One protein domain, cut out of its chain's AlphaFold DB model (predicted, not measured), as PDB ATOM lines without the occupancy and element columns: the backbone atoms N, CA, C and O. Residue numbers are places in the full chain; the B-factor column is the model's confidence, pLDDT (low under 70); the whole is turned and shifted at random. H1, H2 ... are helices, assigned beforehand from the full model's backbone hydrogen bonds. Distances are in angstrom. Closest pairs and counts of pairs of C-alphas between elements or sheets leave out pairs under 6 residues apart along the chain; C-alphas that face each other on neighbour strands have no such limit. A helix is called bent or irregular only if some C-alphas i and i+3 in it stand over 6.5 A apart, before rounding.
ATOM      1  N   GLN A  52     115.540 203.525 192.593       94.31
ATOM      2  CA  GLN A  52     114.376 203.208 191.769       94.31
ATOM      3  C   GLN A  52     113.399 204.386 191.690       94.31
ATOM      4  O   GLN A  52     112.895 204.676 190.609       94.31
ATOM      5  N   ASP A  53     113.180 205.105 192.795       94.44
ATOM      6  CA  ASP A  53     112.332 206.303 192.786       94.44
ATOM      7  C   ASP A  53     112.900 207.366 191.838       94.44
ATOM      8  O   ASP A  53     112.161 207.982 191.075       94.44
ATOM      9  N   ALA A  54     114.223 207.561 191.843       94.44
ATOM     10  CA  ALA A  54     114.881 208.493 190.933       94.44
ATOM     11  C   ALA A  54     114.729 208.071 189.459       94.44
ATOM     12  O   ALA A  54     114.453 208.919 188.609       94.44
ATOM     13  N   VAL A  55     114.862 206.774 189.164       96.81
ATOM     14  CA  VAL A  55     114.649 206.217 187.818       96.81
ATOM     15  C   VAL A  55     113.208 206.431 187.355       96.81
ATOM     16  O   VAL A  55     112.990 206.904 186.240       96.81
ATOM     17  N   ASP A  56     112.230 206.125 188.205       96.44
ATOM     18  CA  ASP A  56     110.810 206.266 187.880       96.44
ATOM     19  C   ASP A  56     110.425 207.737 187.661       96.44
ATOM     20  O   ASP A  56     109.703 208.062 186.715       96.44
ATOM     21  N   MET A  57     110.937 208.647 188.499       96.62
ATOM     22  CA  MET A  57     110.722 210.085 188.330       96.62
ATOM     23  C   MET A  57     111.334 210.598 187.023       96.62
ATOM     24  O   MET A  57     110.659 211.314 186.282       96.62
ATOM     25  N   GLU A  58     112.576 210.217 186.704       96.94
ATOM     26  CA  GLU A  58     113.211 210.631 185.447       96.94
ATOM     27  C   GLU A  58     112.466 210.071 184.233       96.94
ATOM     28  O   GLU A  58     112.298 210.787 183.249       96.94
ATOM     29  N   ALA A  59     111.949 208.841 184.295       97.00
ATOM     30  CA  ALA A  59     111.154 208.272 183.209       97.00
ATOM     31  C   ALA A  59     109.925 209.141 182.883       97.00
ATOM     32  O   ALA A  59     109.669 209.431 181.711       97.00
ATOM     33  N   ILE A  60     109.211 209.632 183.903       96.00
ATOM     34  CA  ILE A  60     108.082 210.554 183.706       96.00
ATOM     35  C   ILE A  60     108.556 211.883 183.111       96.00
ATOM     36  O   ILE A  60     107.919 212.393 182.189       96.00
ATOM     37  N   LEU A  61     109.671 212.444 183.590       97.19
ATOM     38  CA  LEU A  61     110.211 213.708 183.071       97.19
ATOM     39  C   LEU A  61     110.662 213.595 181.612       97.19
ATOM     40  O   LEU A  61     110.432 214.508 180.818       97.19
ATOM     41  N   VAL A  62     111.284 212.479 181.235       97.69
ATOM     42  CA  VAL A  62     111.709 212.214 179.857       97.69
ATOM     43  C   VAL A  62     110.511 212.180 178.915       97.69
ATOM     44  O   VAL A  62     110.583 212.769 177.838       97.69
ATOM     45  N   GLU A  63     109.413 211.532 179.303       96.88
ATOM     46  CA  GLU A  63     108.197 211.508 178.486       96.88
ATOM     47  C   GLU A  63     107.476 212.863 178.488       96.88
ATOM     48  O   GLU A  63     107.055 213.335 177.433       96.88
ATOM     49  N   ALA A  64     107.431 213.557 179.629       96.25
ATOM     50  CA  ALA A  64     106.878 214.905 179.744       96.25
ATOM     51  C   ALA A  64     107.555 215.905 178.790       96.25
ATOM     52  O   ALA A  64     106.874 216.680 178.124       96.25
ATOM     53  N   ARG A  65     108.888 215.847 178.659       96.62
ATOM     54  CA  ARG A  65     109.660 216.701 177.734       96.62
ATOM     55  C   ARG A  65     109.348 216.436 176.255       96.62
ATOM     56  O   ARG A  65     109.642 217.282 175.413       96.62
ATOM     57  N   LYS A  66     108.806 215.260 175.924       97.50
ATOM     58  CA  LYS A  66     108.431 214.877 174.553       97.50
ATOM     59  C   LYS A  66     106.987 215.231 174.220       97.50
ATOM     60  O   LYS A  66     106.669 215.337 173.037       97.50
ATOM     61  N   ASP A  67     106.123 215.390 175.221       96.75
ATOM     62  CA  ASP A  67     104.711 215.706 175.023       96.75
ATOM     63  C   ASP A  67     104.495 217.223 174.842       96.75
ATOM     64  O   ASP A  67     104.676 217.993 175.791       96.75
ATOM     65  N   PRO A  68     104.049 217.690 173.657       96.50
ATOM     66  CA  PRO A  68     103.846 219.114 173.406       96.50
ATOM     67  C   PRO A  68     102.836 219.767 174.355       96.50
ATOM     68  O   PRO A  68     103.011 220.926 174.720       96.50
ATOM     69  N   LYS A  69     101.794 219.036 174.778       95.25
ATOM     70  CA  LYS A  69     100.779 219.573 175.701       95.25
ATOM     71  C   LYS A  69     101.361 219.810 177.087       95.25
ATOM     72  O   LYS A  69     101.086 220.832 177.710       95.25
ATOM     73  N   THR A  70     102.180 218.878 177.557       95.81
ATOM     74  CA  THR A  70     102.904 219.048 178.813       95.81
ATOM     75  C   THR A  70     103.889 220.208 178.728       95.81
ATOM     76  O   THR A  70     103.980 220.987 179.673       95.81
ATOM     77  N   MET A  71     104.565 220.404 177.595       96.94
ATOM     78  CA  MET A  71     105.473 221.543 177.435       96.94
ATOM     79  C   MET A  71     104.750 222.895 177.394       96.94
ATOM     80  O   MET A  71     105.218 223.840 178.025       96.94
ATOM     81  N   GLU A  72     103.579 222.982 176.759       95.69
ATOM     82  CA  GLU A  72     102.722 224.176 176.833       95.69
ATOM     83  C   GLU A  72     102.329 224.486 178.289       95.69
ATOM     84  O   GLU A  72     102.380 225.631 178.742       95.69
ATOM     85  N   MET A  73     101.993 223.452 179.061       93.56
ATOM     86  CA  MET A  73     101.696 223.579 180.485       93.56
ATOM     87  C   MET A  73     102.917 224.040 181.295       93.56
ATOM     88  O   MET A  73     102.781 224.925 182.136       93.56
ATOM     89  N   VAL A  74     104.107 223.498 181.022       94.00
ATOM     90  CA  VAL A  74     105.370 223.922 181.649       94.00
ATOM     91  C   VAL A  74     105.655 225.394 181.366       94.00
ATOM     92  O   VAL A  74     105.973 226.142 182.288       94.00
ATOM     93  N   GLU A  75     105.518 225.834 180.115       93.81
ATOM     94  CA  GLU A  75     105.698 227.241 179.747       93.81
ATOM     95  C   GLU A  75     104.695 228.138 180.464       93.81
ATOM     96  O   GLU A  75     105.066 229.197 180.972       93.81
ATOM     97  N   LYS A  76     103.434 227.709 180.560       92.56
ATOM     98  CA  LYS A  76     102.417 228.445 181.306       92.56
ATOM     99  C   LYS A  76     102.809 228.599 182.775       92.56
ATOM    100  O   LYS A  76     102.805 229.724 183.256       92.56
ATOM    101  N   ILE A  77     103.207 227.515 183.447       90.62
ATOM    102  CA  ILE A  77     103.626 227.535 184.860       90.62
ATOM    103  C   ILE A  77     104.846 228.446 185.048       90.62
ATOM    104  O   ILE A  77     104.864 229.266 185.958       90.62
ATOM    105  N   LYS A  78     105.852 228.359 184.168       88.94
ATOM    106  CA  LYS A  78     107.064 229.201 184.239       88.94
ATOM    107  C   LYS A  78     106.766 230.693 184.081       88.94
ATOM    108  O   LYS A  78     107.477 231.520 184.645       88.94
ATOM    109  N   ASN A  79     105.737 231.032 183.309       89.06
ATOM    110  CA  ASN A  79     105.305 232.410 183.080       89.06
ATOM    111  C   ASN A  79     104.244 232.886 184.089       89.06
ATOM    112  O   ASN A  79     103.885 234.066 184.103       89.06
ATOM    113  N   GLU A  80     103.725 231.984 184.917       86.56
ATOM    114  CA  GLU A  80     102.700 232.276 185.903       86.56
ATOM    115  C   GLU A  80     103.346 232.838 187.174       86.56
ATOM    116  O   GLU A  80     104.022 232.151 187.931       86.56
ATOM    117  N   ASN A  81     103.122 234.128 187.420       74.50
ATOM    118  CA  ASN A  81     103.588 234.812 188.627       74.50
ATOM    119  C   ASN A  81     102.543 234.719 189.748       74.50
ATOM    120  O   ASN A  81     102.113 235.742 190.288       74.50
ATOM    121  N   SER A  82     102.081 233.505 190.059       82.38
ATOM    122  CA  SER A  82     101.160 233.300 191.177       82.38
ATOM    123  C   SER A  82     101.923 233.284 192.512       82.38
ATOM    124  O   SER A  82     103.048 232.769 192.576       82.38
ATOM    125  N   PRO A  83     101.358 233.850 193.596       80.75
ATOM    126  CA  PRO A  83     101.966 233.788 194.926       80.75
ATOM    127  C   PRO A  83     102.328 232.361 195.355       80.75
ATOM    128  O   PRO A  83     103.373 232.142 195.961       80.75
ATOM    129  N   GLU A  84     101.498 231.385 194.996       80.50
ATOM    130  CA  GLU A  84     101.671 229.974 195.326       80.50
ATOM    131  C   GLU A  84     102.927 229.386 194.671       80.50
ATOM    132  O   GLU A  84     103.724 228.738 195.349       80.50
ATOM    133  N   LEU A  85     103.158 229.651 193.379       80.81
ATOM    134  CA  LEU A  85     104.358 229.180 192.679       80.81
ATOM    135  C   LEU A  85     105.626 229.859 193.205       80.81
ATOM    136  O   LEU A  85     106.672 229.218 193.319       80.81
ATOM    137  N   ILE A  86     105.530 231.136 193.587       83.06
ATOM    138  CA  ILE A  86     106.640 231.862 194.208       83.06
ATOM    139  C   ILE A  86     107.015 231.223 195.547       83.06
ATOM    140  O   ILE A  86     108.200 231.015 195.799       83.06
ATOM    141  N   GLU A  87     106.051 230.884 196.403       84.75
ATOM    142  CA  GLU A  87     106.353 230.200 197.665       84.75
ATOM    143  C   GLU A  87     106.931 228.800 197.439       84.75
ATOM    144  O   GLU A  87     107.919 228.437 198.078       84.75
ATOM    145  N   LEU A  88     106.389 228.046 196.479       81.62
ATOM    146  CA  LEU A  88     106.926 226.734 196.116       81.62
ATOM    147  C   LEU A  88     108.381 226.829 195.627       81.62
ATOM    148  O   LEU A  88     109.201 225.996 196.002       81.62
ATOM    149  N   SER A  89     108.741 227.875 194.872       83.19
ATOM    150  CA  SER A  89     110.117 228.099 194.381       83.19
ATOM    151  C   SER A  89     111.153 228.339 195.482       83.19
ATOM    152  O   SER A  89     112.351 228.191 195.248       83.19
ATOM    153  N   LYS A  90     110.708 228.681 196.697       88.75
ATOM    154  CA  LYS A  90     111.580 228.870 197.863       88.75
ATOM    155  C   LYS A  90     111.885 227.565 198.596       88.75
ATOM    156  O   LYS A  90     112.713 227.571 199.508       88.75
ATOM    157  N   LEU A  91     111.212 226.466 198.251       88.44
ATOM    158  CA  LEU A  91     111.435 225.180 198.898       88.44
ATOM    159  C   LEU A  91     112.850 224.648 198.609       88.44
ATOM    160  O   LEU A  91     113.345 224.768 197.486       88.44
ATOM    161  N   PRO A  92     113.505 224.005 199.594       91.69
ATOM    162  CA  PRO A  92     114.726 223.251 199.344       91.69
ATOM    163  C   PRO A  92     114.490 222.165 198.293       91.69
ATOM    164  O   PRO A  92     113.438 221.522 198.283       91.69
ATOM    165  N   LYS A  93     115.493 221.905 197.448       90.38
ATOM    166  CA  LYS A  93     115.395 220.897 196.381       90.38
ATOM    167  C   LYS A  93     115.036 219.516 196.918       90.38
ATOM    168  O   LYS A  93     114.279 218.794 196.284       90.38
ATOM    169  N   GLU A  94     115.537 219.170 198.097       90.56
ATOM    170  CA  GLU A  94     115.219 217.917 198.773       90.56
ATOM    171  C   GLU A  94     113.723 217.809 199.089       90.56
ATOM    172  O   GLU A  94     113.142 216.747 198.894       90.56
ATOM    173  N   GLN A  95     113.082 218.904 199.508       91.25
ATOM    174  CA  GLN A  95     111.641 218.918 199.778       91.25
ATOM    175  C   GLN A  95     110.821 218.836 198.493       91.25
ATOM    176  O   GLN A  95     109.799 218.155 198.463       91.25
ATOM    177  N   VAL A  96     111.287 219.470 197.412       92.50
ATOM    178  CA  VAL A  96     110.655 219.324 196.095       92.50
ATOM    179  C   VAL A  96     110.716 217.868 195.633       92.50
ATOM    180  O   VAL A  96     109.703 217.317 195.211       92.50
ATOM    181  N   LEU A  97     111.875 217.220 195.766       93.44
ATOM    182  CA  LEU A  97     112.046 215.816 195.401       93.44
ATOM    183  C   LEU A  97     111.197 214.872 196.268       93.44
ATOM    184  O   LEU A  97     110.632 213.916 195.742       93.44
ATOM    185  N   ILE A  98     111.061 215.147 197.570       93.62
ATOM    186  CA  ILE A  98     110.144 214.403 198.448       93.62
ATOM    187  C   ILE A  98     108.699 214.555 197.957       93.62
ATOM    188  O   ILE A  98     108.025 213.548 197.768       93.62
ATOM    189  N   GLY A  99     108.247 215.773 197.652       93.44
ATOM    190  CA  GLY A  99     106.900 215.998 197.114       93.44
ATOM    191  C   GLY A  99     106.669 215.328 195.752       93.44
ATOM    192  O   GLY A  99     105.588 214.793 195.489       93.44
ATOM    193  N   MET A 100     107.687 215.303 194.884       95.56
ATOM    194  CA  MET A 100     107.631 214.572 193.613       95.56
ATOM    195  C   MET A 100     107.482 213.067 193.848       95.56
ATOM    196  O   MET A 100     106.633 212.441 193.213       95.56
ATOM    197  N   LYS A 101     108.244 212.499 194.792       95.62
ATOM    198  CA  LYS A 101     108.126 211.091 195.189       95.62
ATOM    199  C   LYS A 101     106.742 210.782 195.758       95.62
ATOM    200  O   LYS A 101     106.114 209.830 195.316       95.62
ATOM    201  N   GLU A 102     106.234 211.589 196.686       95.62
ATOM    202  CA  GLU A 102     104.888 211.403 197.248       95.62
ATOM    203  C   GLU A 102     103.813 211.440 196.156       95.62
ATOM    204  O   GLU A 102     102.880 210.638 196.149       95.62
ATOM    205  N   THR A 103     103.959 212.338 195.182       95.56
ATOM    206  CA  THR A 103     103.034 212.423 194.048       95.56
ATOM    207  C   THR A 103     103.135 211.199 193.134       95.56
ATOM    208  O   THR A 103     102.107 210.697 192.680       95.56
ATOM    209  N   LEU A 104     104.342 210.681 192.894       95.06
ATOM    210  CA  LEU A 104     104.565 209.432 192.162       95.06
ATOM    211  C   LEU A 104     103.949 208.228 192.889       95.06
ATOM    212  O   LEU A 104     103.266 207.416 192.268       95.06
ATOM    213  N   ASP A 105     104.154 208.128 194.200       95.19
ATOM    214  CA  ASP A 105     103.582 207.065 195.027       95.19
ATOM    215  C   ASP A 105     102.046 207.119 194.980       95.19
ATOM    216  O   ASP A 105     101.390 206.093 194.800       95.19
ATOM    217  N   ASN A 106     101.465 208.322 195.017       94.00
ATOM    218  CA  ASN A 106     100.029 208.521 194.835       94.00
ATOM    219  C   ASN A 106      99.553 208.142 193.423       94.00
ATOM    220  O   ASN A 106      98.496 207.528 193.292       94.00
ATOM    221  N   LEU A 107     100.320 208.453 192.370       93.81
ATOM    222  CA  LEU A 107     100.016 208.024 190.996       93.81
ATOM    223  C   LEU A 107      99.995 206.498 190.862       93.81
ATOM    224  O   LEU A 107      99.156 205.966 190.144       93.81
ATOM    225  N   LYS A 108     100.877 205.787 191.571       92.81
ATOM    226  CA  LYS A 108     100.850 204.320 191.641       92.81
ATOM    227  C   LYS A 108      99.650 203.833 192.460       92.81
ATOM    228  O   LYS A 108      98.967 202.895 192.063       92.81
ATOM    229  N   LEU A 109      99.350 204.488 193.583       92.38
ATOM    230  CA  LEU A 109      98.252 204.113 194.476       92.38
ATOM    231  C   LEU A 109      96.875 204.237 193.814       92.38
ATOM    232  O   LEU A 109      96.024 203.372 194.031       92.38
ATOM    233  N   ILE A 110      96.644 205.269 192.995       92.00
ATOM    234  CA  ILE A 110      95.355 205.425 192.305       92.00
ATOM    235  C   ILE A 110      95.047 204.244 191.380       92.00
ATOM    236  O   ILE A 110      93.880 203.900 191.226       92.00
ATOM    237  N   GLU A 111      96.057 203.569 190.822       88.00
ATOM    238  CA  GLU A 111      95.837 202.385 189.979       88.00
ATOM    239  C   GLU A 111      95.251 201.221 190.776       88.00
ATOM    240  O   GLU A 111      94.464 200.443 190.242       88.00
ATOM    241  N   TYR A 112      95.585 201.132 192.065       91.75
ATOM    242  CA  TYR A 112      94.977 200.177 192.987       91.75
ATOM    243  C   TYR A 112      93.605 200.650 193.470       91.75
ATOM    244  O   TYR A 112      92.662 199.860 193.506       91.75
ATOM    245  N   LEU A 113      93.475 201.932 193.824       91.12
ATOM    246  CA  LEU A 113      92.225 202.497 194.337       91.12
ATOM    247  C   LEU A 113      91.083 202.366 193.321       91.12
ATOM    248  O   LEU A 113      89.979 201.974 193.685       91.12
ATOM    249  N   PHE A 114      91.358 202.651 192.049       95.56
ATOM    250  CA  PHE A 114      90.366 202.650 190.974       95.56
ATOM    251  C   PHE A 114      90.231 201.300 190.249       95.56
ATOM    252  O   PHE A 114      89.619 201.239 189.185       95.56
ATOM    253  N   GLN A 115      90.727 200.198 190.829       95.31
ATOM    254  CA  GLN A 115      90.385 198.852 190.338       95.31
ATOM    255  C   GLN A 115      88.874 198.590 190.404       95.31
ATOM    256  O   GLN A 115      88.317 197.950 189.515       95.31
ATOM    257  N   ASP A 116      88.219 199.113 191.445       96.44
ATOM    258  CA  ASP A 116      86.764 199.177 191.589       96.44
ATOM    259  C   ASP A 116      86.370 200.653 191.714       96.44
ATOM    260  O   ASP A 116      86.449 201.262 192.786       96.44
ATOM    261  N   LYS A 117      86.022 201.259 190.577       96.12
ATOM    262  CA  LYS A 117      85.824 202.708 190.462       96.12
ATOM    263  C   LYS A 117      84.583 203.161 191.222       96.12
ATOM    264  O   LYS A 117      84.590 204.215 191.854       96.12
ATOM    265  N   GLU A 118      83.520 202.366 191.199       96.56
ATOM    266  CA  GLU A 118      82.292 202.612 191.946       96.56
ATOM    267  C   GLU A 118      82.568 202.634 193.449       96.56
ATOM    268  O   GLU A 118      82.142 203.563 194.145       96.56
ATOM    269  N   LYS A 119      83.320 201.650 193.950       96.12
ATOM    270  CA  LYS A 119      83.727 201.611 195.353       96.12
ATOM    271  C   LYS A 119      84.651 202.773 195.709       96.12
ATOM    272  O   LYS A 119      84.458 203.374 196.765       96.12
ATOM    273  N   ALA A 120      85.586 203.140 194.833       95.69
ATOM    274  CA  ALA A 120      86.451 204.300 195.034       95.69
ATOM    275  C   ALA A 120      85.637 205.589 195.236       95.69
ATOM    276  O   ALA A 120      85.890 206.329 196.181       95.69
ATOM    277  N   VAL A 121      84.598 205.824 194.423       96.50
ATOM    278  CA  VAL A 121      83.703 206.985 194.587       96.50
ATOM    279  C   VAL A 121      83.017 206.981 195.958       96.50
ATOM    280  O   VAL A 121      82.909 208.034 196.583       96.50
ATOM    281  N   ILE A 122      82.553 205.819 196.433       95.94
ATOM    282  CA  ILE A 122      81.866 205.691 197.728       95.94
ATOM    283  C   ILE A 122      82.822 205.978 198.891       95.94
ATOM    284  O   ILE A 122      82.484 206.758 199.783       95.94
ATOM    285  N   GLU A 123      84.012 205.377 198.888       94.81
ATOM    286  CA  GLU A 123      84.994 205.595 199.956       94.81
ATOM    287  C   GLU A 123      85.507 207.043 199.943       94.81
ATOM    288  O   GLU A 123      85.547 207.691 200.984       94.81
ATOM    289  N   MET A 124      85.789 207.615 198.768       94.44
ATOM    290  CA  MET A 124      86.223 209.014 198.657       94.44
ATOM    291  C   MET A 124      85.123 210.017 199.047       94.44
ATOM    292  O   MET A 124      85.427 211.079 199.590       94.44
ATOM    293  N   GLU A 125      83.843 209.709 198.811       95.56
ATOM    294  CA  GLU A 125      82.721 210.502 199.337       95.56
ATOM    295  C   GLU A 125      82.688 210.467 200.867       95.56
ATOM    296  O   GLU A 125      82.524 211.509 201.504       95.56
ATOM    297  N   LYS A 126      82.839 209.275 201.450       95.38
ATOM    298  CA  LYS A 126      82.804 209.060 202.898       95.38
ATOM    299  C   LYS A 126      83.933 209.804 203.612       95.38
ATOM    300  O   LYS A 126      83.684 210.412 204.650       95.38
ATOM    301  N   GLU A 127      85.127 209.806 203.029       93.69
ATOM    302  CA  GLU A 127      86.292 210.546 203.532       93.69
ATOM    303  C   GLU A 127      86.235 212.054 203.202       93.69
ATOM    304  O   GLU A 127      87.131 212.814 203.562       93.69
ATOM    305  N   GLY A 128      85.184 212.527 202.519       93.94
ATOM    306  CA  GLY A 128      85.010 213.944 202.191       93.94
ATOM    307  C   GLY A 128      85.981 214.470 201.128       93.94
ATOM    308  O   GLY A 128      86.135 215.681 200.993       93.94
ATOM    309  N   MET A 129      86.607 213.581 200.354       91.19
ATOM    310  CA  MET A 129      87.568 213.923 199.296       91.19
ATOM    311  C   MET A 129      86.890 214.428 198.015       91.19
ATOM    312  O   MET A 129      87.550 214.959 197.125       91.19
ATOM    313  N   ILE A 130      85.571 214.251 197.902       93.44
ATOM    314  CA  ILE A 130      84.775 214.713 196.767       93.44
ATOM    315  C   ILE A 130      83.902 215.883 197.208       93.44
ATOM    316  O   ILE A 130      83.024 215.746 198.062       93.44
ATOM    317  N   GLU A 131      84.068 217.027 196.550       92.56
ATOM    318  CA  GLU A 131      83.168 218.158 196.740       92.56
ATOM    319  C   GLU A 131      81.716 217.783 196.404       92.56
ATOM    320  O   GLU A 131      81.412 217.228 195.342       92.56
ATOM    321  N   LYS A 132      80.778 218.150 197.288       92.25
ATOM    322  CA  LYS A 132      79.355 217.772 197.174       92.25
ATOM    323  C   LYS A 132      78.730 218.142 195.822       92.25
ATOM    324  O   LYS A 132      77.866 217.415 195.335       92.25
ATOM    325  N   GLY A 133      79.174 219.243 195.204       93.88
ATOM    326  CA  GLY A 133      78.703 219.684 193.885       93.88
ATOM    327  C   GLY A 133      79.083 218.737 192.741       93.88
ATOM    328  O   GLY A 133      78.332 218.598 191.775       93.88
ATOM    329  N   HIS A 134      80.201 218.025 192.873       93.31
ATOM    330  CA  HIS A 134      80.735 217.122 191.855       93.31
ATOM    331  C   HIS A 134      80.327 215.661 192.077       93.31
ATOM    332  O   HIS A 134      80.347 214.859 191.145       93.31
ATOM    333  N   LEU A 135      79.858 215.309 193.274       94.50
ATOM    334  CA  LEU A 135      79.520 213.935 193.642       94.50
ATOM    335  C   LEU A 135      78.548 213.246 192.668       94.50
ATOM    336  O   LEU A 135      78.754 212.100 192.275       94.50
ATOM    337  N   LYS A 136      77.493 213.943 192.228       96.31
ATOM    338  CA  LYS A 136      76.511 213.378 191.282       96.31
ATOM    339  C   LYS A 136      77.128 213.072 189.912       96.31
ATOM    340  O   LYS A 136      76.673 212.147 189.246       96.31
ATOM    341  N   LYS A 137      78.127 213.856 189.487       96.62
ATOM    342  CA  LYS A 137      78.880 213.657 188.237       96.62
ATOM    343  C   LYS A 137      79.670 212.350 188.330       96.62
ATOM    344  O   LYS A 137      79.514 211.494 187.467       96.62
ATOM    345  N   TYR A 138      80.413 212.166 189.420       96.94
ATOM    346  CA  TYR A 138      81.278 211.001 189.618       96.94
ATOM    347  C   TYR A 138      80.516 209.715 189.939       96.94
ATOM    348  O   TYR A 138      80.862 208.667 189.419       96.94
ATOM    349  N   LYS A 139      79.398 209.775 190.675       95.50
ATOM    350  CA  LYS A 139      78.522 208.600 190.859       95.50
ATOM    351  C   LYS A 139      77.929 208.076 189.548       95.50
ATOM    352  O   LYS A 139      77.611 206.899 189.450       95.50
ATOM    353  N   LYS A 140      77.724 208.953 188.560       97.19
ATOM    354  CA  LYS A 140      77.210 208.577 187.233       97.19
ATOM    355  C   LYS A 140      78.301 208.104 186.282       97.19
ATOM    356  O   LYS A 140      78.004 207.329 185.383       97.19
ATOM    357  N   ASN A 141      79.510 208.628 186.443       96.88
ATOM    358  CA  ASN A 141      80.672 208.243 185.660       96.88
ATOM    359  C   ASN A 141      81.910 208.174 186.576       96.88
ATOM    360  O   ASN A 141      82.622 209.177 186.699       96.88
ATOM    361  N   PRO A 142      82.145 207.026 187.234       96.00
ATOM    362  CA  PRO A 142      83.287 206.838 188.129       96.00
ATOM    363  C   PRO A 142      84.642 206.964 187.429       96.00
ATOM    364  O   PRO A 142      85.604 207.424 188.039       96.00
ATOM    365  N   GLU A 143      84.717 206.639 186.135       96.62
ATOM    366  CA  GLU A 143      85.948 206.781 185.342       96.62
ATOM    367  C   GLU A 143      86.423 208.227 185.285       96.62
ATOM    368  O   GLU A 143      87.616 208.509 185.320       96.62
ATOM    369  N   LEU A 144      85.479 209.165 185.278       96.44
ATOM    370  CA  LEU A 144      85.809 210.577 185.256       96.44
ATOM    371  C   LEU A 144      86.497 211.037 186.545       96.44
ATOM    372  O   LEU A 144      87.313 211.952 186.496       96.44
ATOM    373  N   LEU A 145      86.183 210.416 187.690       96.06
ATOM    374  CA  LEU A 145      86.885 210.702 188.942       96.06
ATOM    375  C   LEU A 145      88.330 210.201 188.877       96.06
ATOM    376  O   LEU A 145      89.232 210.920 189.304       96.06
ATOM    377  N   GLU A 146      88.552 209.010 188.321       95.81
ATOM    378  CA  GLU A 146      89.899 208.477 188.095       95.81
ATOM    379  C   GLU A 146      90.702 209.414 187.184       95.81
ATOM    380  O   GLU A 146      91.808 209.820 187.535       95.81
ATOM    381  N   GLU A 147      90.136 209.808 186.041       95.94
ATOM    382  CA  GLU A 147      90.791 210.705 185.087       95.94
ATOM    383  C   GLU A 147      91.107 212.078 185.685       95.94
ATOM    384  O   GLU A 147      92.192 212.615 185.455       95.94
ATOM    385  N   ASP A 148      90.162 212.676 186.415       95.25
ATOM    386  CA  ASP A 148      90.352 213.977 187.059       95.25
ATOM    387  C   ASP A 148      91.426 213.870 188.164       95.25
ATOM    388  O   ASP A 148      92.319 214.717 188.237       95.25
ATOM    389  N   THR A 149      91.424 212.787 188.951       95.00
ATOM    390  CA  THR A 149      92.428 212.536 190.003       95.00
ATOM    391  C   THR A 149      93.819 212.302 189.411       95.00
ATOM    392  O   THR A 149      94.787 212.938 189.831       95.00
ATOM    393  N   ARG A 150      93.930 211.440 188.391       95.50
ATOM    394  CA  ARG A 150      95.191 211.137 187.698       95.50
ATOM    395  C   ARG A 150      95.784 212.392 187.063       95.50
ATOM    396  O   ARG A 150      96.976 212.644 187.213       95.50
ATOM    397  N   ARG A 151      94.955 213.210 186.401       95.06
ATOM    398  CA  ARG A 151      95.387 214.495 185.830       95.06
ATOM    399  C   ARG A 151      95.843 215.481 186.897       95.06
ATOM    400  O   ARG A 151      96.865 216.129 186.696       95.06
ATOM    401  N   GLY A 152      95.129 215.580 188.018       94.69
ATOM    402  CA  GLY A 152      95.515 216.446 189.133       94.69
ATOM    403  C   GLY A 152      96.872 216.064 189.730       94.69
ATOM    404  O   GLY A 152      97.733 216.923 189.907       94.69
ATOM    405  N   LEU A 153      97.098 214.769 189.964       95.56
ATOM    406  CA  LEU A 153      98.385 214.264 190.450       95.56
ATOM    407  C   LEU A 153      99.509 214.486 189.433       95.56
ATOM    408  O   LEU A 153     100.578 214.966 189.801       95.56
ATOM    409  N   TYR A 154      99.266 214.215 188.148       95.75
ATOM    410  CA  TYR A 154     100.246 214.490 187.095       95.75
ATOM    411  C   TYR A 154     100.611 215.979 187.024       95.75
ATOM    412  O   TYR A 154     101.787 216.331 186.983       95.75
ATOM    413  N   PHE A 155      99.610 216.862 187.081       95.00
ATOM    414  CA  PHE A 155      99.826 218.306 187.127       95.00
ATOM    415  C   PHE A 155     100.684 218.714 188.328       95.00
ATOM    416  O   PHE A 155     101.615 219.503 188.168       95.00
ATOM    417  N   ASN A 156     100.414 218.159 189.513       94.19
ATOM    418  CA  ASN A 156     101.206 218.434 190.711       94.19
ATOM    419  C   ASN A 156     102.665 217.979 190.537       94.19
ATOM    420  O   ASN A 156     103.588 218.737 190.824       94.19
ATOM    421  N   PHE A 157     102.880 216.785 189.975       96.19
ATOM    422  CA  PHE A 157     104.218 216.262 189.696       96.19
ATOM    423  C   PHE A 157     105.007 217.192 188.764       96.19
ATOM    424  O   PHE A 157     106.148 217.545 189.060       96.19
ATOM    425  N   ILE A 158     104.390 217.631 187.659       95.88
ATOM    426  CA  ILE A 158     105.027 218.558 186.714       95.88
ATOM    427  C   ILE A 158     105.233 219.943 187.334       95.88
ATOM    428  O   ILE A 158     106.268 220.564 187.126       95.88
ATOM    429  N   SER A 159     104.295 220.435 188.140       93.12
ATOM    430  CA  SER A 159     104.447 221.729 188.814       93.12
ATOM    431  C   SER A 159     105.641 221.722 189.767       93.12
ATOM    432  O   SER A 159     106.474 222.627 189.720       93.12
ATOM    433  N   LEU A 160     105.782 220.667 190.573       94.38
ATOM    434  CA  LEU A 160     106.939 220.481 191.445       94.38
ATOM    435  C   LEU A 160     108.235 220.346 190.642       94.38
ATOM    436  O   LEU A 160     109.249 220.929 191.022       94.38
ATOM    437  N   SER A 161     108.212 219.641 189.509       94.94
ATOM    438  CA  SER A 161     109.408 219.493 188.681       94.94
ATOM    439  C   SER A 161     109.850 220.810 188.034       94.94
ATOM    440  O   SER A 161     111.050 221.081 187.982       94.94
ATOM    441  N   VAL A 162     108.908 221.665 187.625       93.62
ATOM    442  CA  VAL A 162     109.185 223.025 187.136       93.62
ATOM    443  C   VAL A 162     109.795 223.879 188.243       93.62
ATOM    444  O   VAL A 162     110.854 224.475 188.055       93.62
ATOM    445  N   VAL A 163     109.157 223.898 189.412       91.44
ATOM    446  CA  VAL A 163     109.610 224.641 190.596       91.44
ATOM    447  C   VAL A 163     111.015 224.205 191.031       91.44
ATOM    448  O   VAL A 163     111.850 225.043 191.365       91.44
ATOM    449  N   GLY A 164     111.300 222.901 190.991       91.00
ATOM    450  CA  GLY A 164     112.613 222.336 191.315       91.00
ATOM    451  C   GLY A 164     113.687 222.553 190.245       91.00
ATOM    452  O   GLY A 164     114.865 222.290 190.505       91.00
ATOM    453  N   GLY A 165     113.305 223.030 189.056       90.88
ATOM    454  CA  GLY A 165     114.202 223.197 187.913       90.88
ATOM    455  C   GLY A 165     114.631 221.875 187.270       90.88
ATOM    456  O   GLY A 165     115.725 221.793 186.715       90.88
TER     457      GLY A 165
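What this domain is: This is residues 52 to 165 of the 167 residues of the protein "Hypothetical protein" of Ditylum brightwellii (UniProt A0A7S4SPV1). Two long helices, H7 and H4, lie side by side and run opposite ways as the core of this model, with a short helical hairpin, H5 and H6, packed at the end where H7 begins, and the three helices H1, H2 and H3 gathered about the other end of the pair. The printed part has 114 residues with seven named helices, H1 to H7 in chain order, and no named strand; its class is all helix. It is only just compact, close to loose, with a radius of gyration of the C-alphas of 15.7 A, and it spans 39 by 33 by 28 A.

How they stand to each other: Begin with H7, residues 142 to 163, the hub, which touches four other helices. H4, residues 93 to 113, touches it at a shallow tilt of 13 degrees, opposite ways; look at the closest C-alphas, those of Met 100 and Phe 157, 5.5 A apart. Residues 142 to 146 of H7 touch H5, residues 117 to 126, about perpendicular but only just, at 72 degrees, with the C-alphas of Lys 117 and Pro 142 closest at 5.4 A. H5 forms a hairpin with H6, residues 132 to 140, where the closest C-alphas, Val 121 and Lys 139, are 6.6 A apart. Near the last residues of H7, its residues 158 to 162 touch residues 74 to 78 of H2, residues 68 to 79, at a steep tilt of 53 degrees, closest at the C-alphas of Val 74 and Val 162, 6.7 A. H3, residues 83 to 89, touches residues 160 to 163 of H7, closest at the C-alphas of Ser 89 and Val 163, 5.2 A. H1, residues 52 to 64, touches H4 with residues 53 to 57 alone, about perpendicular at 85 degrees, closest at the C-alphas of Asp 53 and Lys 101, 6.8 A. Helix packing is mostly crossed, but only just: 2 of 6 touching pairs are at a shallow tilt. Each O i to N i+4 pair is within hydrogen-bond range in H1, H2, H3, H5 and H7, against 15 of 17 in H4 and 3 of 5 in H6.

Where its parts are: Find C-alpha 142 at (83.287, 206.838, 188.129); from there H7 runs 31.9 A to C-alpha 163 at (109.610, 224.641, 190.596). H4 covers 29.7 A, H1 18.4 A from C-alpha 52 at (114.376, 203.208, 191.769), H2 16.5 A, H5 14.3 A, H6 13.7 A and H3 10.0 A. H6 is irregular: C-alphas 133 and 136 are 7.2 A apart.

The domain as a whole: The two C-alphas farthest apart, Pro 92 and Lys 140, are 42.1 A from each other. The six links between the helices are tight. Residues 79 to 84, of which 79 belongs to H2 and 83 and 84 to H3, stand free. The printed part has no cut, its mean pLDDT is 93.4, and no printed residue is under 70.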